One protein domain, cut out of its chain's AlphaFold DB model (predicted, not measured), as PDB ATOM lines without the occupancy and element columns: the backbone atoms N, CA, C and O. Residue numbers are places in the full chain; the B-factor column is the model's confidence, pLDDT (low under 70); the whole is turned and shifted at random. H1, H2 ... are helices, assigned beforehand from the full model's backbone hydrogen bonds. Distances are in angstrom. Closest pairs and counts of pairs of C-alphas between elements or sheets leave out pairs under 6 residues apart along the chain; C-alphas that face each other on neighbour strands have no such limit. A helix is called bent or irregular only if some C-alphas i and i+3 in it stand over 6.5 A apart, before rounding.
ATOM      1  N   VAL A  23     131.400 166.573 146.361       93.31
ATOM      2  CA  VAL A  23     131.802 167.718 147.193       93.31
ATOM      3  C   VAL A  23     132.092 168.958 146.343       93.31
ATOM      4  O   VAL A  23     131.598 170.034 146.661       93.31
ATOM      5  N   ASN A  24     132.846 168.831 145.245       90.44
ATOM      6  CA  ASN A  24     133.120 169.969 144.367       90.44
ATOM      7  C   ASN A  24     131.848 170.453 143.672       90.44
ATOM      8  O   ASN A  24     131.619 171.659 143.623       90.44
ATOM      9  N   THR A  25     131.005 169.533 143.190       90.50
ATOM     10  CA  THR A  25     129.728 169.882 142.556       90.50
ATOM     11  C   THR A  25     128.848 170.698 143.509       90.50
ATOM     12  O   THR A  25     128.347 171.753 143.130       90.50
ATOM     13  N   LEU A  26     128.702 170.242 144.757       93.38
ATOM     14  CA  LEU A  26     127.910 170.921 145.786       93.38
ATOM     15  C   LEU A  26     128.518 172.268 146.188       93.38
ATOM     16  O   LEU A  26     127.794 173.241 146.383       93.38
ATOM     17  N   HIS A  27     129.845 172.349 146.291       93.56
ATOM     18  CA  HIS A  27     130.516 173.589 146.667       93.56
ATOM     19  C   HIS A  27     130.383 174.660 145.581       93.56
ATOM     20  O   HIS A  27     130.079 175.811 145.881       93.56
ATOM     21  N   LEU A  28     130.542 174.278 144.309       90.25
ATOM     22  CA  LEU A  28     130.345 175.180 143.171       90.25
ATOM     23  C   LEU A  28     128.885 175.623 143.022       90.25
ATOM     24  O   LEU A  28     128.639 176.741 142.575       90.25
ATOM     25  N   ALA A  29     127.929 174.771 143.399       90.25
ATOM     26  CA  ALA A  29     126.511 175.121 143.446       90.25
ATOM     27  C   ALA A  29     126.156 176.065 144.612       90.25
ATOM     28  O   ALA A  29     125.092 176.676 144.593       90.25
ATOM     29  N   GLY A  30     127.041 176.207 145.607       93.19
ATOM     30  CA  GLY A  30     126.790 176.983 146.823       93.19
ATOM     31  C   GLY A  30     125.962 176.243 147.880       93.19
ATOM     32  O   GLY A  30     125.567 176.857 148.867       93.19
ATOM     33  N   ASP A  31     125.727 174.939 147.707       94.44
ATOM     34  CA  ASP A  31     124.976 174.109 148.661       94.44
ATOM     35  C   ASP A  31     125.781 173.818 149.943       94.44
ATOM     36  O   ASP A  31     125.209 173.494 150.985       94.44
ATOM     37  N   ILE A  32     127.116 173.906 149.865       96.44
ATOM     38  CA  ILE A  32     128.038 173.683 150.987       96.44
ATOM     39  C   ILE A  32     129.144 174.743 151.048       96.44
ATOM     40  O   ILE A  32     129.586 175.294 150.034       96.44
ATOM     41  N   THR A  33     129.643 174.985 152.255       96.25
ATOM     42  CA  THR A  33     130.672 175.982 152.566       96.25
ATOM     43  C   THR A  33     132.092 175.424 152.436       96.25
ATOM     44  O   THR A  33     132.309 174.221 152.277       96.25
ATOM     45  N   GLY A  34     133.101 176.299 152.519       93.69
ATOM     46  CA  GLY A  34     134.506 175.873 152.553       93.69
ATOM     47  C   GLY A  34     134.856 175.018 153.780       93.69
ATOM     48  O   GLY A  34     135.699 174.125 153.676       93.69
ATOM     49  N   ASP A  35     134.176 175.237 154.908       96.00
ATOM     50  CA  ASP A  35     134.359 174.447 156.128       96.00
ATOM     51  C   ASP A  35     133.826 173.021 155.958       96.00
ATOM     52  O   ASP A  35     134.479 172.067 156.382       96.00
ATOM     53  N   ASP A  36     132.724 172.850 155.224       97.06
ATOM     54  CA  ASP A  36     132.201 171.530 154.851       97.06
ATOM     55  C   ASP A  36     133.190 170.745 153.991       97.06
ATOM     56  O   ASP A  36     133.436 169.556 154.219       97.06
ATOM     57  N   VAL A  37     133.839 171.422 153.040       95.50
ATOM     58  CA  VAL A  37     134.898 170.825 152.218       95.50
ATOM     59  C   VAL A  37     136.104 170.428 153.079       95.50
ATOM     60  O   VAL A  37     136.691 169.362 152.874       95.50
ATOM     61  N   ALA A  38     136.493 171.262 154.047       93.50
ATOM     62  CA  ALA A  38     137.602 170.966 154.953       93.50
ATOM     63  C   ALA A  38     137.293 169.769 155.870       93.50
ATOM     64  O   ALA A  38     138.135 168.875 156.013       93.50
ATOM     65  N   SER A  39     136.081 169.716 156.425       95.38
ATOM     66  CA  SER A  39     135.569 168.607 157.237       95.38
ATOM     67  C   SER A  39     135.520 167.299 156.450       95.38
ATOM     68  O   SER A  39     135.991 166.274 156.942       95.38
ATOM     69  N   ALA A  40     135.053 167.332 155.197       95.50
ATOM     70  CA  ALA A  40     135.047 166.169 154.310       95.50
ATOM     71  C   ALA A  40     136.461 165.617 154.072       95.50
ATOM     72  O   ALA A  40     136.694 164.418 154.220       95.50
ATOM     73  N   LYS A  41     137.426 166.496 153.763       92.06
ATOM     74  CA  LYS A  41     138.833 166.102 153.577       92.06
ATOM     75  C   LYS A  41     139.433 165.520 154.852       92.06
ATOM     76  O   LYS A  41     140.186 164.554 154.790       92.06
ATOM     77  N   LYS A  42     139.119 166.100 156.013       91.69
ATOM     78  CA  LYS A  42     139.576 165.572 157.302       91.69
ATOM     79  C   LYS A  42     139.033 164.166 157.543       91.69
ATOM     80  O   LYS A  42     139.811 163.273 157.860       91.69
ATOM     81  N   TRP A  43     137.735 163.968 157.341       94.75
ATOM     82  CA  TRP A  43     137.100 162.666 157.503       94.75
ATOM     83  C   TRP A  43     137.670 161.619 156.542       94.75
ATOM     84  O   TRP A  43     137.931 160.493 156.953       94.75
ATOM     85  N   GLN A  44     137.932 161.990 155.284       91.38
ATOM     86  CA  GLN A  44     138.553 161.097 154.303       91.38
ATOM     87  C   GLN A  44     139.963 160.667 154.742       91.38
ATOM     88  O   GLN A  44     140.268 159.478 154.717       91.38
ATOM     89  N   ARG A  45     140.782 161.595 155.259       87.12
ATOM     90  CA  ARG A  45     142.092 161.262 155.847       87.12
ATOM     91  C   ARG A  45     141.977 160.316 157.039       87.12
ATOM     92  O   ARG A  45     142.740 159.359 157.131       87.12
ATOM     93  N   GLU A  46     141.037 160.568 157.951       89.38
ATOM     94  CA  GLU A  46     140.774 159.679 159.092       89.38
ATOM     95  C   GLU A  46     140.344 158.281 158.613       89.38
ATOM     96  O   GLU A  46     140.817 157.273 159.141       89.38
ATOM     97  N   TYR A  47     139.512 158.205 157.569       91.44
ATOM     98  CA  TYR A  47     139.117 156.947 156.938       91.44
ATOM     99  C   TYR A  47     140.318 156.180 156.373       91.44
ATOM    100  O   TYR A  47     140.504 155.000 156.689       91.44
ATOM    101  N   ASP A  48     141.159 156.848 155.588       86.06
ATOM    102  CA  ASP A  48     142.327 156.232 154.962       86.06
ATOM    103  C   ASP A  48     143.362 155.783 155.999       86.06
ATOM    104  O   ASP A  48     143.897 154.676 155.897       86.06
ATOM    105  N   LEU A  49     143.587 156.578 157.051       83.44
ATOM    106  CA  LEU A  49     144.452 156.208 158.174       83.44
ATOM    107  C   LEU A  49     143.924 154.979 158.917       83.44
ATOM    108  O   LEU A  49     144.690 154.055 159.191       83.44
ATOM    109  N   ALA A  50     142.623 154.933 159.214       87.38
ATOM    110  CA  ALA A  50     142.010 153.798 159.895       87.38
ATOM    111  C   ALA A  50     142.080 152.507 159.059       87.38
ATOM    112  O   ALA A  50     142.325 151.429 159.604       87.38
ATOM    113  N   ARG A  51     141.877 152.613 157.739       83.19
ATOM    114  CA  ARG A  51     141.795 151.473 156.813       83.19
ATOM    115  C   ARG A  51     143.167 150.944 156.398       83.19
ATOM    116  O   ARG A  51     143.382 149.736 156.439       83.19
ATOM    117  N   ASN A  52     144.069 151.833 155.985       74.81
ATOM    118  CA  ASN A  52     145.349 151.471 155.368       74.81
ATOM    119  C   ASN A  52     146.501 151.441 156.380       74.81
ATOM    120  O   ASN A  52     147.524 150.818 156.119       74.81
ATOM    121  N   GLY A  53     146.337 152.070 157.548       61.81
ATOM    122  CA  GLY A  53     147.228 151.915 158.699       61.81
ATOM    123  C   GLY A  53     148.608 152.568 158.595       61.81
ATOM    124  O   GLY A  53     149.315 152.578 159.599       61.81
ATOM    125  N   TYR A  54     148.982 153.134 157.443       61.72
ATOM    126  CA  TYR A  54     150.272 153.795 157.244       61.72
ATOM    127  C   TYR A  54     150.098 155.183 156.635       61.72
ATOM    128  O   TYR A  54     149.447 155.362 155.609       61.72
ATOM    129  N   PHE A  55     150.760 156.160 157.244       62.62
ATOM    130  CA  PHE A  55     150.857 157.541 156.775       62.62
ATOM    131  C   PHE A  55     151.439 157.670 155.360       62.62
ATOM    132  O   PHE A  55     151.081 158.568 154.603       62.62
ATOM    133  N   GLU A  56     152.283 156.724 154.960       61.75
ATOM    134  CA  GLU A  56     152.842 156.642 153.611       61.75
ATOM    135  C   GLU A  56     151.783 156.318 152.548       61.75
ATOM    136  O   GLU A  56     151.972 156.629 151.374       61.75
ATOM    137  N   ALA A  57     150.641 155.747 152.927       60.59
ATOM    138  CA  ALA A  57     149.533 155.556 151.998       60.59
ATOM    139  C   ALA A  57     148.792 156.872 151.698       60.59
ATOM    140  O   ALA A  57     148.069 156.944 150.705       60.59
ATOM    141  N   LEU A  58     148.987 157.920 152.512       64.00
ATOM    142  CA  LEU A  58     148.398 159.227 152.248       64.00
ATOM    143  C   LEU A  58     149.133 159.940 151.100       64.00
ATOM    144  O   LEU A  58     150.367 159.844 150.992       64.00
ATOM    145  N   PRO A  59     148.414 160.715 150.269       66.38
ATOM    146  CA  PRO A  59     149.024 161.603 149.288       66.38
ATOM    147  C   PRO A  59     150.055 162.539 149.934       66.38
ATOM    148  O   PRO A  59     149.849 163.042 151.037       66.38
ATOM    149  N   VAL A  60     151.150 162.845 149.227       65.75
ATOM    150  CA  VAL A  60     152.248 163.702 149.735       65.75
ATOM    151  C   VAL A  60     151.748 165.060 150.251       65.75
ATOM    152  O   VAL A  60     152.268 165.581 151.235       65.75
ATOM    153  N   SER A  61     150.711 165.622 149.625       63.88
ATOM    154  CA  SER A  61     150.070 166.867 150.064       63.88
ATOM    155  C   SER A  61     149.385 166.754 151.426       63.88
ATOM    156  O   SER A  61     149.326 167.731 152.162       63.88
ATOM    157  N   GLU A  62     148.866 165.579 151.766       64.31
ATOM    158  CA  GLU A  62     148.157 165.327 153.023       64.31
ATOM    159  C   GLU A  62     149.098 164.897 154.143       64.31
ATOM    160  O   GLU A  62     148.813 165.145 155.313       64.31
ATOM    161  N   ARG A  63     150.261 164.346 153.785       66.12
ATOM    162  CA  ARG A  63     151.300 163.956 154.736       66.12
ATOM    163  C   ARG A  63     151.766 165.126 155.612       66.12
ATOM    164  O   ARG A  63     151.741 165.038 156.837       66.12
ATOM    165  N   ARG A  64     152.074 166.274 155.001       62.09
ATOM    166  CA  ARG A  64     152.502 167.474 155.747       62.09
ATOM    167  C   ARG A  64     151.492 167.934 156.802       62.09
ATOM    168  O   ARG A  64     151.901 168.477 157.822       62.09
ATOM    169  N   HIS A  65     150.194 167.738 156.567       60.28
ATOM    170  CA  HIS A  65     149.163 168.164 157.512       60.28
ATOM    171  C   HIS A  65     149.148 167.307 158.783       60.28
ATOM    172  O   HIS A  65     149.038 167.860 159.872       60.28
ATOM    173  N   VAL A  66     149.321 165.986 158.669       59.88
ATOM    174  CA  VAL A  66     149.375 165.106 159.853       59.88
ATOM    175  C   VAL A  66     150.692 165.302 160.616       59.88
ATOM    176  O   VAL A  66     150.690 165.359 161.841       59.88
ATOM    177  N   GLU A  67     151.812 165.495 159.908       61.12
ATOM    178  CA  GLU A  67     153.115 165.811 160.524       61.12
ATOM    179  C   GLU A  67     153.069 167.081 161.386       61.12
ATOM    180  O   GLU A  67     153.649 167.108 162.472       61.12
ATOM    181  N   GLN A  68     152.364 168.118 160.923       59.44
ATOM    182  CA  GLN A  68     152.236 169.393 161.634       59.44
ATOM    183  C   GLN A  68     151.241 169.353 162.797       59.44
ATOM    184  O   GLN A  68     151.492 169.996 163.815       59.44
ATOM    185  N   GLU A  69     150.121 168.636 162.669       58.56
ATOM    186  CA  GLU A  69     149.114 168.567 163.739       58.56
ATOM    187  C   GLU A  69     149.558 167.686 164.918       58.56
ATOM    188  O   GLU A  69     149.133 167.937 166.047       58.56
ATOM    189  N   GLU A  70     150.399 166.670 164.683       56.75
ATOM    190  CA  GLU A  70     150.587 165.586 165.658       56.75
ATOM    191  C   GLU A  70     152.042 165.328 166.096       56.75
ATOM    192  O   GLU A  70     152.265 164.416 166.889       56.75
ATOM    193  N   ALA A  71     153.012 166.153 165.664       52.19
ATOM    194  CA  ALA A  71     154.420 166.116 166.104       52.19
ATOM    195  C   ALA A  71     154.998 164.683 166.146       52.19
ATOM    196  O   ALA A  71     155.412 164.166 167.186       52.19
ATOM    197  N   LEU A  72     154.964 164.019 164.993       56.41
ATOM    198  CA  LEU A  72     155.200 162.585 164.857       56.41
ATOM    199  C   LEU A  72     156.663 162.177 165.102       56.41
ATOM    200  O   LEU A  72     157.578 162.637 164.421       56.41
ATOM    201  N   LYS A  73     156.878 161.209 166.005       57.38
ATOM    202  CA  LYS A  73     158.036 160.306 165.920       57.38
ATOM    203  C   LYS A  73     157.715 159.248 164.866       57.38
ATOM    204  O   LYS A  73     156.677 158.600 164.945       57.38
ATOM    205  N   HIS A  74     158.598 159.070 163.887       63.88
ATOM    206  CA  HIS A  74     158.448 158.089 162.806       63.88
ATOM    207  C   HIS A  74     158.670 156.639 163.297       63.88
ATOM    208  O   HIS A  74     159.514 155.928 162.758       63.88
ATOM    209  N   ASP A  75     157.952 156.196 164.336       71.62
ATOM    210  CA  ASP A  75     157.998 154.815 164.833       71.62
ATOM    211  C   ASP A  75     156.680 154.059 164.589       71.62
ATOM    212  O   ASP A  75     155.598 154.634 164.460       71.62
ATOM    213  N   ALA A  76     156.778 152.731 164.490       73.56
ATOM    214  CA  ALA A  76     155.645 151.857 164.184       73.56
ATOM    215  C   ALA A  76     154.528 151.907 165.242       73.56
ATOM    216  O   ALA A  76     153.357 151.697 164.920       73.56
ATOM    217  N   VAL A  77     154.872 152.191 166.501       78.94
ATOM    218  CA  VAL A  77     153.922 152.227 167.621       78.94
ATOM    219  C   VAL A  77     153.043 153.469 167.534       78.94
ATOM    220  O   VAL A  77     151.824 153.376 167.677       78.94
ATOM    221  N   SER A  78     153.644 154.613 167.219       76.88
ATOM    222  CA  SER A  78     152.961 155.880 166.982       76.88
ATOM    223  C   SER A  78     151.908 155.696 165.893       76.88
ATOM    224  O   SER A  78     150.740 156.018 166.109       76.88
ATOM    225  N   TRP A  79     152.257 155.045 164.778       75.25
ATOM    226  CA  TRP A  79     151.305 154.756 163.699       75.25
ATOM    227  C   TRP A  79     150.135 153.866 164.121       75.25
ATOM    228  O   TRP A  79     148.990 154.143 163.756       75.25
ATOM    229  N   LEU A  80     150.381 152.834 164.932       80.69
ATOM    230  CA  LEU A  80     149.310 151.994 165.476       80.69
ATOM    231  C   LEU A  80     148.357 152.790 166.377       80.69
ATOM    232  O   LEU A  80     147.139 152.608 166.284       80.69
ATOM    233  N   ILE A  81     148.890 153.693 167.205       83.25
ATOM    234  CA  ILE A  81     148.084 154.584 168.051       83.25
ATOM    235  C   ILE A  81     147.220 155.505 167.181       83.25
ATOM    236  O   ILE A  81     146.021 155.634 167.442       83.25
ATOM    237  N   PHE A  82     147.774 156.093 166.116       79.31
ATOM    238  CA  PHE A  82     147.012 156.951 165.200       79.31
ATOM    239  C   PHE A  82     145.918 156.198 164.457       79.31
ATOM    240  O   PHE A  82     144.785 156.672 164.406       79.31
ATOM    241  N   ARG A  83     146.199 154.987 163.968       85.38
ATOM    242  CA  ARG A  83     145.163 154.130 163.379       85.38
ATOM    243  C   ARG A  83     144.037 153.854 164.375       85.38
ATOM    244  O   ARG A  83     142.863 153.898 164.004       85.38
ATOM    245  N   GLY A  84     144.383 153.586 165.636       87.94
ATOM    246  CA  GLY A  84     143.420 153.395 166.720       87.94
ATOM    247  C   GLY A  84     142.552 154.634 166.956       87.94
ATOM    248  O   GLY A  84     141.328 154.523 166.998       87.94
ATOM    249  N   ARG A  85     143.171 155.818 167.024       88.38
ATOM    250  CA  ARG A  85     142.475 157.108 167.169       88.38
ATOM    251  C   ARG A  85     141.550 157.410 165.998       88.38
ATOM    252  O   ARG A  85     140.384 157.720 166.217       88.38
ATOM    253  N   ALA A  86     142.036 157.252 164.772       89.50
ATOM    254  CA  ALA A  86     141.240 157.443 163.567       89.50
ATOM    255  C   ALA A  86     140.040 156.481 163.535       89.50
ATOM    256  O   ALA A  86     138.911 156.893 163.285       89.50
ATOM    257  N   SER A  87     140.247 155.211 163.897       91.44
ATOM    258  CA  SER A  87     139.162 154.223 163.994       91.44
ATOM    259  C   SER A  87     138.124 154.600 165.058       91.44
ATOM    260  O   SER A  87     136.922 154.445 164.830       91.44
ATOM    261  N   ALA A  88     138.569 155.113 166.209       92.69
ATOM    262  CA  ALA A  88     137.680 155.606 167.257       92.69
ATOM    263  C   ALA A  88     136.868 156.820 166.777       92.69
ATOM    264  O   ALA A  88     135.646 156.814 166.911       92.69
ATOM    265  N   HIS A  89     137.512 157.795 166.126       92.06
ATOM    266  CA  HIS A  89     136.840 158.959 165.541       92.06
ATOM    267  C   HIS A  89     135.780 158.565 164.510       92.06
ATOM    268  O   HIS A  89     134.648 159.036 164.588       92.06
ATOM    269  N   LEU A  90     136.087 157.652 163.584       93.94
ATOM    270  CA  LEU A  90     135.103 157.181 162.601       93.94
ATOM    271  C   LEU A  90     133.894 156.529 163.271       93.94
ATOM    272  O   LEU A  90     132.761 156.708 162.820       93.94
ATOM    273  N   ARG A  91     134.118 155.791 164.364       94.81
ATOM    274  CA  ARG A  91     133.034 155.195 165.143       94.81
ATOM    275  C   ARG A  91     132.199 156.251 165.861       94.81
ATOM    276  O   ARG A  91     130.979 156.129 165.880       94.81
ATOM    277  N   GLU A  92     132.819 157.293 166.404       95.81
ATOM    278  CA  GLU A  92     132.100 158.427 166.992       95.81
ATOM    279  C   GLU A  92     131.250 159.165 165.956       95.81
ATOM    280  O   GLU A  92     130.071 159.409 166.211       95.81
ATOM    281  N   VAL A  93     131.798 159.439 164.767       95.69
ATOM    282  CA  VAL A  93     131.045 160.022 163.644       95.69
ATOM    283  C   VAL A  93     129.869 159.118 163.278       95.69
ATOM    284  O   VAL A  93     128.740 159.592 163.176       95.69
ATOM    285  N   SER A  94     130.095 157.808 163.131       95.50
ATOM    286  CA  SER A  94     129.031 156.846 162.820       95.50
ATOM    287  C   SER A  94     127.937 156.808 163.889       95.50
ATOM    288  O   SER A  94     126.764 156.665 163.546       95.50
ATOM    289  N   ASN A  95     128.297 156.912 165.169       96.38
ATOM    290  CA  ASN A  95     127.335 156.935 166.270       96.38
ATOM    291  C   ASN A  95     126.558 158.258 166.316       96.38
ATOM    292  O   ASN A  95     125.371 158.248 166.624       96.38
ATOM    293  N   SER A  96     127.210 159.379 165.999       96.00
ATOM    294  CA  SER A  96     126.607 160.713 166.052       96.00
ATOM    295  C   SER A  96     125.687 160.998 164.865       96.00
ATOM    296  O   SER A  96     124.603 161.539 165.051       96.00
ATOM    297  N   LEU A  97     126.112 160.662 163.645       95.12
ATOM    298  CA  LEU A  97     125.359 160.941 162.413       95.12
ATOM    299  C   LEU A  97     124.396 159.798 162.050       95.12
ATOM    300  O   LEU A  97     123.477 159.977 161.249       95.12
ATOM    301  N   GLY A  98     124.619 158.607 162.606       96.38
ATOM    302  CA  GLY A  98     123.891 157.389 162.272       96.38
ATOM    303  C   GLY A  98     124.435 156.663 161.035       96.38
ATOM    304  O   GLY A  98     125.114 157.220 160.167       96.38
ATOM    305  N   LEU A  99     124.093 155.373 160.932       93.81
ATOM    306  CA  LEU A  99     124.634 154.461 159.914       93.81
ATOM    307  C   LEU A  99     124.322 154.888 158.472       93.81
ATOM    308  O   LEU A  99     125.132 154.667 157.575       93.81
ATOM    309  N   CYS A 100     123.153 155.488 158.232       93.69
ATOM    310  CA  CYS A 100     122.746 155.909 156.891       93.69
ATOM    311  C   CYS A 100     123.627 157.055 156.375       93.69
ATOM    312  O   CYS A 100     124.204 156.950 155.293       93.69
ATOM    313  N   SER A 101     123.801 158.104 157.181       95.56
ATOM    314  CA  SER A 101     124.668 159.242 156.867       95.56
ATOM    315  C   SER A 101     126.128 158.810 156.739       95.56
ATOM    316  O   SER A 101     126.796 159.178 155.776       95.56
ATOM    317  N   PHE A 102     126.600 157.924 157.624       95.50
ATOM    318  CA  PHE A 102     127.941 157.346 157.512       95.50
ATOM    319  C   PHE A 102     128.139 156.571 156.198       95.50
ATOM    320  O   PHE A 102     129.184 156.671 155.552       95.50
ATOM    321  N   LYS A 103     127.127 155.824 155.744       95.31
ATOM    322  CA  LYS A 103     127.170 155.115 154.457       95.31
ATOM    323  C   LYS A 103     127.172 156.075 153.265       95.31
ATOM    324  O   LYS A 103     127.892 155.825 152.303       95.31
ATOM    325  N   ILE A 104     126.425 157.177 153.341       95.81
ATOM    326  CA  ILE A 104     126.442 158.248 152.333       95.81
ATOM    327  C   ILE A 104     127.835 158.889 152.253       95.81
ATOM    328  O   ILE A 104     128.352 159.029 151.147       95.81
ATOM    329  N   LEU A 105     128.480 159.182 153.391       96.06
ATOM    330  CA  LEU A 105     129.869 159.664 153.426       96.06
ATOM    331  C   LEU A 105     130.821 158.681 152.737       96.06
ATOM    332  O   LEU A 105     131.607 159.085 151.886       96.06
ATOM    333  N   ASN A 106     130.707 157.382 153.024       94.62
ATOM    334  CA  ASN A 106     131.520 156.353 152.368       94.62
ATOM    335  C   ASN A 106     131.297 156.303 150.852       94.62
ATOM    336  O   ASN A 106     132.254 156.252 150.082       94.62
ATOM    337  N   TRP A 107     130.042 156.318 150.407       94.69
ATOM    338  CA  TRP A 107     129.718 156.331 148.983       94.69
ATOM    339  C   TRP A 107     130.272 157.557 148.271       94.69
ATOM    340  O   TRP A 107     130.799 157.435 147.170       94.69
ATOM    341  N   MET A 108     130.183 158.715 148.913       94.44
ATOM    342  CA  MET A 108     130.580 159.990 148.344       94.44
ATOM    343  C   MET A 108     132.098 160.206 148.342       94.44
ATOM    344  O   MET A 108     132.641 160.651 147.336       94.44
ATOM    345  N   LEU A 109     132.771 159.922 149.460       92.69
ATOM    346  CA  LEU A 109     134.161 160.325 149.702       92.69
ATOM    347  C   LEU A 109     135.162 159.188 149.489       92.69
ATOM    348  O   LEU A 109     136.285 159.443 149.080       92.69
ATOM    349  N   VAL A 110     134.766 157.938 149.743       90.81
ATOM    350  CA  VAL A 110     135.664 156.774 149.621       90.81
ATOM    351  C   VAL A 110     135.455 156.069 148.288       90.81
ATOM    352  O   VAL A 110     136.396 155.806 147.550       90.81
ATOM    353  N   GLN A 111     134.202 155.742 147.968       90.44
ATOM    354  CA  GLN A 111     133.856 155.062 146.715       90.44
ATOM    355  C   GLN A 111     133.679 156.043 145.553       90.44
ATOM    356  O   GLN A 111     133.558 155.611 144.405       90.44
ATOM    357  N   GLU A 112     133.654 157.348 145.849       90.19
ATOM    358  CA  GLU A 112     133.513 158.435 144.879       90.19
ATOM    359  C   GLU A 112     132.388 158.182 143.862       90.19
ATOM    360  O   GLU A 112     132.563 158.347 142.645       90.19
ATOM    361  N   LEU A 113     131.242 157.710 144.359       91.56
ATOM    362  CA  LEU A 113     130.043 157.528 143.557       91.56
ATOM    363  C   LEU A 113     129.494 158.895 143.156       91.56
ATOM    364  O   LEU A 113     129.475 159.836 143.947       91.56
ATOM    365  N   SER A 114     128.999 158.998 141.925       89.94
ATOM    366  CA  SER A 114     128.331 160.215 141.479       89.94
ATOM    367  C   SER A 114     126.907 160.315 142.032       89.94
ATOM    368  O   SER A 114     126.295 159.304 142.392       89.94
ATOM    369  N   LEU A 115     126.336 161.527 142.032       91.06
ATOM    370  CA  LEU A 115     124.951 161.772 142.460       91.06
ATOM    371  C   LEU A 115     123.952 160.865 141.736       91.06
ATOM    372  O   LEU A 115     122.996 160.382 142.341       91.06
ATOM    373  N   SER A 116     124.193 160.591 140.452       89.62
ATOM    374  CA  SER A 116     123.313 159.737 139.664       89.62
ATOM    375  C   SER A 116     123.435 158.251 140.018       89.62
ATOM    376  O   SER A 116     122.420 157.556 140.071       89.62
ATOM    377  N   ALA A 117     124.644 157.770 140.327       90.75
ATOM    378  CA  ALA A 117     124.861 156.407 140.810       90.75
ATOM    379  C   ALA A 117     124.258 156.201 142.209       90.75
ATOM    380  O   ALA A 117     123.547 155.226 142.446       90.75
ATOM    381  N   MET A 118     124.477 157.154 143.116       93.38
ATOM    382  CA  MET A 118     123.872 157.155 144.449       93.38
ATOM    383  C   MET A 118     122.341 157.260 144.376       93.38
ATOM    384  O   MET A 118     121.640 156.572 145.116       93.38
ATOM    385  N   GLY A 119     121.813 158.065 143.448       92.88
ATOM    386  CA  GLY A 119     120.378 158.201 143.191       92.88
ATOM    387  C   GLY A 119     119.723 156.884 142.789       92.88
ATOM    388  O   GLY A 119     118.672 156.543 143.326       92.88
ATOM    389  N   ALA A 120     120.374 156.108 141.919       92.19
ATOM    390  CA  ALA A 120     119.893 154.785 141.523       92.19
ATOM    391  C   ALA A 120     119.857 153.782 142.691       92.19
ATOM    392  O   ALA A 120     118.984 152.918 142.723       92.19
ATOM    393  N   LEU A 121     120.777 153.903 143.657       92.56
ATOM    394  CA  LEU A 121     120.826 153.042 144.844       92.56
ATOM    395  C   LEU A 121     119.775 153.422 145.897       92.56
ATOM    396  O   LEU A 121     119.213 152.543 146.544       92.56
ATOM    397  N   LEU A 122     119.535 154.721 146.101       91.94
ATOM    398  CA  LEU A 122     118.664 155.229 147.169       91.94
ATOM    399  C   LEU A 122     117.200 155.389 146.755       91.94
ATOM    400  O   LEU A 122     116.317 155.307 147.606       91.94
ATOM    401  N   TYR A 123     116.938 155.637 145.472       93.12
ATOM    402  CA  TYR A 123     115.604 155.931 144.953       93.12
ATOM    403  C   TYR A 123     115.284 155.087 143.711       93.12
ATOM    404  O   TYR A 123     115.057 155.646 142.629       93.12
ATOM    405  N   PRO A 124     115.257 153.744 143.831       89.69
ATOM    406  CA  PRO A 124     114.877 152.889 142.714       89.69
ATOM    407  C   PRO A 124     113.428 153.200 142.308       89.69
ATOM    408  O   PRO A 124     112.526 153.192 143.141       89.69
ATOM    409  N   GLY A 125     113.207 153.524 141.033       90.25
ATOM    410  CA  GLY A 125     111.882 153.873 140.498       90.25
ATOM    411  C   GLY A 125     111.585 155.373 140.390       90.25
ATOM    412  O   GLY A 125     110.551 155.745 139.844       90.25
ATOM    413  N   VAL A 126     112.488 156.247 140.842       93.44
ATOM    414  CA  VAL A 126     112.401 157.695 140.589       93.44
ATOM    415  C   VAL A 126     113.192 158.045 139.326       93.44
ATOM    416  O   VAL A 126     114.207 157.416 139.021       93.44
ATOM    417  N   SER A 127     112.747 159.060 138.575       93.25
ATOM    418  CA  SER A 127     113.490 159.525 137.400       93.25
ATOM    419  C   SER A 127     114.907 159.957 137.791       93.25
ATOM    420  O   SER A 127     115.130 160.532 138.859       93.25
ATOM    421  N   ARG A 128     115.883 159.704 136.910       90.19
ATOM    422  CA  ARG A 128     117.304 159.954 137.200       90.19
ATOM    423  C   ARG A 128     117.567 161.384 137.684       90.19
ATOM    424  O   ARG A 128     118.310 161.568 138.639       90.19
ATOM    425  N   ALA A 129     116.944 162.381 137.056       89.69
ATOM    426  CA  ALA A 129     117.114 163.786 137.424       89.69
ATOM    427  C   ALA A 129     116.574 164.088 138.834       89.69
ATOM    428  O   ALA A 129     117.268 164.700 139.643       89.69
ATOM    429  N   GLN A 130     115.373 163.599 139.159       93.81
ATOM    430  CA  GLN A 130     114.782 163.784 140.487       93.81
ATOM    431  C   GLN A 130     115.558 163.025 141.569       93.81
ATOM    432  O   GLN A 130     115.753 163.549 142.663       93.81
ATOM    433  N   ALA A 131     116.027 161.810 141.272       93.81
ATOM    434  CA  ALA A 131     116.841 161.021 142.191       93.81
ATOM    435  C   ALA A 131     118.172 161.724 142.500       93.81
ATOM    436  O   ALA A 131     118.518 161.870 143.670       93.81
ATOM    437  N   SER A 132     118.873 162.229 141.476       91.50
ATOM    438  CA  SER A 132     120.106 163.005 141.657       91.50
ATOM    439  C   SER A 132     119.877 164.258 142.501       91.50
ATOM    440  O   SER A 132     120.663 164.519 143.403       91.50
ATOM    441  N   HIS A 133     118.794 165.008 142.261       92.75
ATOM    442  CA  HIS A 133     118.483 166.212 143.038       92.75
ATOM    443  C   HIS A 133     118.213 165.891 144.518       92.75
ATOM    444  O   HIS A 133     118.781 166.524 145.406       92.75
ATOM    445  N   LYS A 134     117.428 164.840 144.797       95.44
ATOM    446  CA  LYS A 134     117.182 164.368 146.171       95.44
ATOM    447  C   LYS A 134     118.468 163.924 146.870       95.44
ATOM    448  O   LYS A 134     118.665 164.235 148.043       95.44
ATOM    449  N   VAL A 135     119.339 163.202 146.164       95.44
ATOM    450  CA  VAL A 135     120.643 162.800 146.707       95.44
ATOM    451  C   VAL A 135     121.542 164.006 146.943       95.44
ATOM    452  O   VAL A 135     122.186 164.044 147.981       95.44
ATOM    453  N   SER A 136     121.547 164.999 146.050       95.06
ATOM    454  CA  SER A 136     122.326 166.237 146.204       95.06
ATOM    455  C   SER A 136     122.033 166.912 147.543       95.06
ATOM    456  O   SER A 136     122.944 167.116 148.341       95.06
ATOM    457  N   GLY A 137     120.747 167.135 147.846       96.25
ATOM    458  CA  GLY A 137     120.330 167.720 149.123       96.25
ATOM    459  C   GLY A 137     120.706 166.858 150.332       96.25
ATOM    460  O   GLY A 137     121.151 167.381 151.351       96.25
ATOM    461  N   ARG A 138     120.607 165.524 150.220       95.94
ATOM    462  CA  ARG A 138     121.062 164.617 151.290       95.94
ATOM    463  C   ARG A 138     122.572 164.675 151.505       95.94
ATOM    464  O   ARG A 138     123.004 164.676 152.651       95.94
ATOM    465  N   CYS A 139     123.363 164.714 150.440       96.94
ATOM    466  CA  CYS A 139     124.816 164.815 150.534       96.94
ATOM    467  C   CYS A 139     125.236 166.142 151.173       96.94
ATOM    468  O   CYS A 139     126.063 166.122 152.079       96.94
ATOM    469  N   ALA A 140     124.628 167.262 150.768       97.69
ATOM    470  CA  ALA A 140     124.887 168.569 151.373       97.69
ATOM    471  C   ALA A 140     124.573 168.570 152.875       97.69
ATOM    472  O   ALA A 140     125.423 168.938 153.684       97.69
ATOM    473  N   HIS A 141     123.402 168.056 153.263       97.62
ATOM    474  CA  HIS A 141     123.017 167.969 154.669       97.62
ATOM    475  C   HIS A 141     123.981 167.104 155.497       97.62
ATOM    476  O   HIS A 141     124.395 167.497 156.583       97.62
ATOM    477  N   VAL A 142     124.390 165.943 154.976       97.88
ATOM    478  CA  VAL A 142     125.338 165.053 155.665       97.88
ATOM    479  C   VAL A 142     126.712 165.711 155.847       97.88
ATOM    480  O   VAL A 142     127.359 165.495 156.870       97.88
ATOM    481  N   LEU A 143     127.160 166.521 154.883       98.00
ATOM    482  CA  LEU A 143     128.409 167.282 154.998       98.00
ATOM    483  C   LEU A 143     128.320 168.374 156.070       98.00
ATOM    484  O   LEU A 143     129.245 168.502 156.865       98.00
ATOM    485  N   GLN A 144     127.195 169.084 156.151       97.81
ATOM    486  CA  GLN A 144     126.955 170.084 157.198       97.81
ATOM    487  C   GLN A 144     126.942 169.444 158.595       97.81
ATOM    488  O   GLN A 144     127.645 169.902 159.492       97.81
ATOM    489  N   GLN A 145     126.248 168.310 158.764       97.81
ATOM    490  CA  GLN A 145     126.257 167.552 160.025       97.81
ATOM    491  C   GLN A 145     127.668 167.095 160.429       97.81
ATOM    492  O   GLN A 145     128.008 167.052 161.613       97.81
ATOM    493  N   LEU A 146     128.505 166.736 159.452       97.69
ATOM    494  CA  LEU A 146     129.896 166.368 159.701       97.69
ATOM    495  C   LEU A 146     130.715 167.570 160.201       97.69
ATOM    496  O   LEU A 146     131.522 167.420 161.122       97.69
ATOM    497  N   THR A 147     130.500 168.755 159.631       97.75
ATOM    498  CA  THR A 147     131.127 170.000 160.098       97.75
ATOM    499  C   THR A 147     130.709 170.332 161.521       97.75
ATOM    500  O   THR A 147     131.576 170.526 162.377       97.75
ATOM    501  N   GLU A 148     129.408 170.302 161.806       96.94
ATOM    502  CA  GLU A 148     128.858 170.523 163.147       96.94
ATOM    503  C   GLU A 148     129.465 169.554 164.171       96.94
ATOM    504  O   GLU A 148     129.878 169.962 165.260       96.94
ATOM    505  N   PHE A 149     129.607 168.274 163.809       96.69
ATOM    506  CA  PHE A 149     130.266 167.278 164.653       96.69
ATOM    507  C   PHE A 149     131.712 167.678 164.991       96.69
ATOM    508  O   PHE A 149     132.108 167.663 166.163       96.69
ATOM    509  N   TYR A 150     132.516 168.064 163.996       95.75
ATOM    510  CA  TYR A 150     133.899 168.471 164.248       95.75
ATOM    511  C   TYR A 150     133.994 169.789 165.022       95.75
ATOM    512  O   TYR A 150     134.910 169.962 165.830       95.75
ATOM    513  N   GLU A 151     133.075 170.727 164.815       95.81
ATOM    514  CA  GLU A 151     132.990 171.956 165.602       95.81
ATOM    515  C   GLU A 151     132.671 171.692 167.066       95.81
ATOM    516  O   GLU A 151     133.360 172.228 167.941       95.81
ATOM    517  N   LEU A 152     131.706 170.813 167.333       95.31
ATOM    518  CA  LEU A 152     131.356 170.388 168.680       95.31
ATOM    519  C   LEU A 152     132.544 169.706 169.368       95.31
ATOM    520  O   LEU A 152     132.889 170.038 170.499       95.31
ATOM    521  N   LYS A 153     133.251 168.812 168.670       93.06
ATOM    522  CA  LYS A 153     134.457 168.168 169.215       93.06
ATOM    523  C   LYS A 153     135.570 169.173 169.508       93.06
ATOM    524  O   LYS A 153     136.229 169.094 170.545       93.06
ATOM    525  N   ARG A 154     135.774 170.161 168.627       92.00
ATOM    526  CA  ARG A 154     136.744 171.245 168.856       92.00
ATOM    527  C   ARG A 154     136.354 172.113 170.051       92.00
ATOM    528  O   ARG A 154     137.234 172.515 170.810       92.00
ATOM    529  N   SER A 155     135.071 172.430 170.224       92.94
ATOM    530  CA  SER A 155     134.606 173.252 171.344       92.94
ATOM    531  C   SER A 155     134.752 172.523 172.681       92.94
ATOM    532  O   SER A 155     135.289 173.118 173.616       92.94
ATOM    533  N   GLN A 156     134.403 171.234 172.735       92.00
ATOM    534  CA  GLN A 156     134.602 170.360 173.897       92.00
ATOM    535  C   GLN A 156     136.075 170.305 174.308       92.00
ATOM    536  O   GLN A 156     136.412 170.657 175.437       92.00
ATOM    537  N   ARG A 157     136.978 170.020 173.361       89.69
ATOM    538  CA  ARG A 157     138.423 169.977 173.633       89.69
ATOM    539  C   ARG A 157     138.964 171.312 174.158       89.69
ATOM    540  O   ARG A 157     139.806 171.343 175.048       89.69
ATOM    541  N   ARG A 158     138.487 172.444 173.624       90.44
ATOM    542  CA  ARG A 158     138.867 173.775 174.136       90.44
ATOM    543  C   ARG A 158     138.352 174.020 175.554       90.44
ATOM    544  O   ARG A 158     139.036 174.698 176.315       90.44
ATOM    545  N   ALA A 159     137.165 173.523 175.892       89.81
ATOM    546  CA  ALA A 159     136.607 173.641 177.234       89.81
ATOM    547  C   ALA A 159     137.397 172.797 178.247       89.81
ATOM    548  O   ALA A 159     137.765 173.317 179.295       89.81
ATOM    549  N   GLU A 160     137.746 171.558 177.896       88.69
ATOM    550  CA  GLU A 160     138.588 170.670 178.715       88.69
ATOM    551  C   GLU A 160     139.957 171.298 179.006       88.69
ATOM    552  O   GLU A 160     140.343 171.425 180.163       88.69
ATOM    553  N   LEU A 161     140.643 171.808 177.975       85.88
ATOM    554  CA  LEU A 161     141.937 172.483 178.135       85.88
ATOM    555  C   LEU A 161     141.851 173.750 179.000       85.88
ATOM    556  O   LEU A 161     142.812 174.115 179.674       85.88
ATOM    557  N   ARG A 162     140.719 174.466 178.962       85.06
ATOM    558  CA  ARG A 162     140.484 175.616 179.849       85.06
ATOM    559  C   ARG A 162     140.269 175.161 181.290       85.06
ATOM    560  O   ARG A 162     140.835 175.780 182.181       85.06
ATOM    561  N   ALA A 163     139.500 174.097 181.512       83.12
ATOM    562  CA  ALA A 163     139.275 173.538 182.843       83.12
ATOM    563  C   ALA A 163     140.576 173.002 183.465       83.12
ATOM    564  O   ALA A 163     140.857 173.279 184.627       83.12
TER     565      ALA A 163
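What this domain is: This is residues 23 to 163 of the 173 residues of an uncharacterized protein of Gluconobacter japonicus (UniProt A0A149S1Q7). One long helix, H7, is the spine of this model; H6 crosses its beginning, H5, H2 and the end of H4 pack on it farther along, and its last residues, 152 to 163, stick out free. H2 and H4 reach away from the spine and cross each other steeply, the short H1 folds back on the beginning of H2 as a helical hairpin, and H3 is only loosely placed near H2. The printed part has 141 residues with seven named helices, H1 to H7 in order along the chain, and no named strand; the class is all helix, and the helix packing is mostly crossed. The whole is compact, with a radius of gyration of the C-alphas of 16.6 A, and its outline is only just elongated, with spans of 53 by 35 by 27 A.

Where its parts are: H7, residues 128 to 163, is the longest helix and measures 52.4 A from first to last C-alpha; it begins with C-alpha 128 at (117.304, 159.954, 137.200) and ends with C-alpha 163 at (139.275, 173.538, 182.843). H4, residues 76 to 97, measures 31.7 A, and H2, residues 34 to 52, measures 26.9 A. H3, residues 60 to 70, measures 16.1 A; it is neither bent nor irregular, but only just: C-alphas 61 and 64 are 6.2 A apart. H5, residues 99 to 110, measures 15.3 A, and H6, residues 115 to 122, measures 10.2 A. H1, residues 23 to 29, measures 9.8 A and begins with C-alpha 23 at (131.802, 167.718, 147.193).

How they stand to each other: H7 and H2 are the two hubs, touching 4 other helices each. H7 touches H6 with residues 128 to 136 alone; the closest C-alphas are those of Gly 119 and Ala 131, 4.6 A apart, and the lines are about perpendicular at 89 degrees. H5 touches H7, with the closest C-alphas, Ser 101 and Val 142, 6.0 A apart, about perpendicular at 79 degrees. H2 touches H7 with residues 35 to 40 alone, about perpendicular at 83 degrees; the closest C-alphas, Ser 39 and Thr 147, are 5.5 A apart. H4 touches H7 with residues 93 to 97 alone, at a steep tilt of 61 degrees, opposite ways, with the closest C-alphas, Leu 97 and Gln 145, 7.1 A apart. H2 and H4 touch at a steep tilt of 53 degrees, opposite ways, and their closest C-alphas, Ala 50 and Arg 83, are 4.7 A apart. H4 and H5 touch only at the corner, and only just, with 3 pairs of C-alphas within 8 A; the closest are Ser 94 and Phe 102, 5.4 A apart. H1 and H2 form a helical hairpin at a shallow tilt of 11 degrees, opposite ways, with the closest C-alphas, Val 23 and Val 37, 6.7 A apart. H3 touches no helix but is close to H2, not clearly touching it, with the closest C-alphas, Arg 45 and Glu 62, 7.8 A apart; it is apart from H4, H5 and H7, among others. Each O i to N i+4 pair is within hydrogen-bond range in H1, H2, H4, H5, H6 and H7; in H3 it is 5 of 7.

The domain as a whole: The two C-alphas farthest apart are those of Gly 125 and Ala 163, 54.1 A. Without residues 152 to 163, which stand free, the body of 129 residues spans 52 by 25 by 25 A. The printed part has no cut and no long link; the link from H2 to H3, 7 residues, is short, and the other links are tight. The mean pLDDT of the printed part is 86.9, and residues 53 to 74 are under 70.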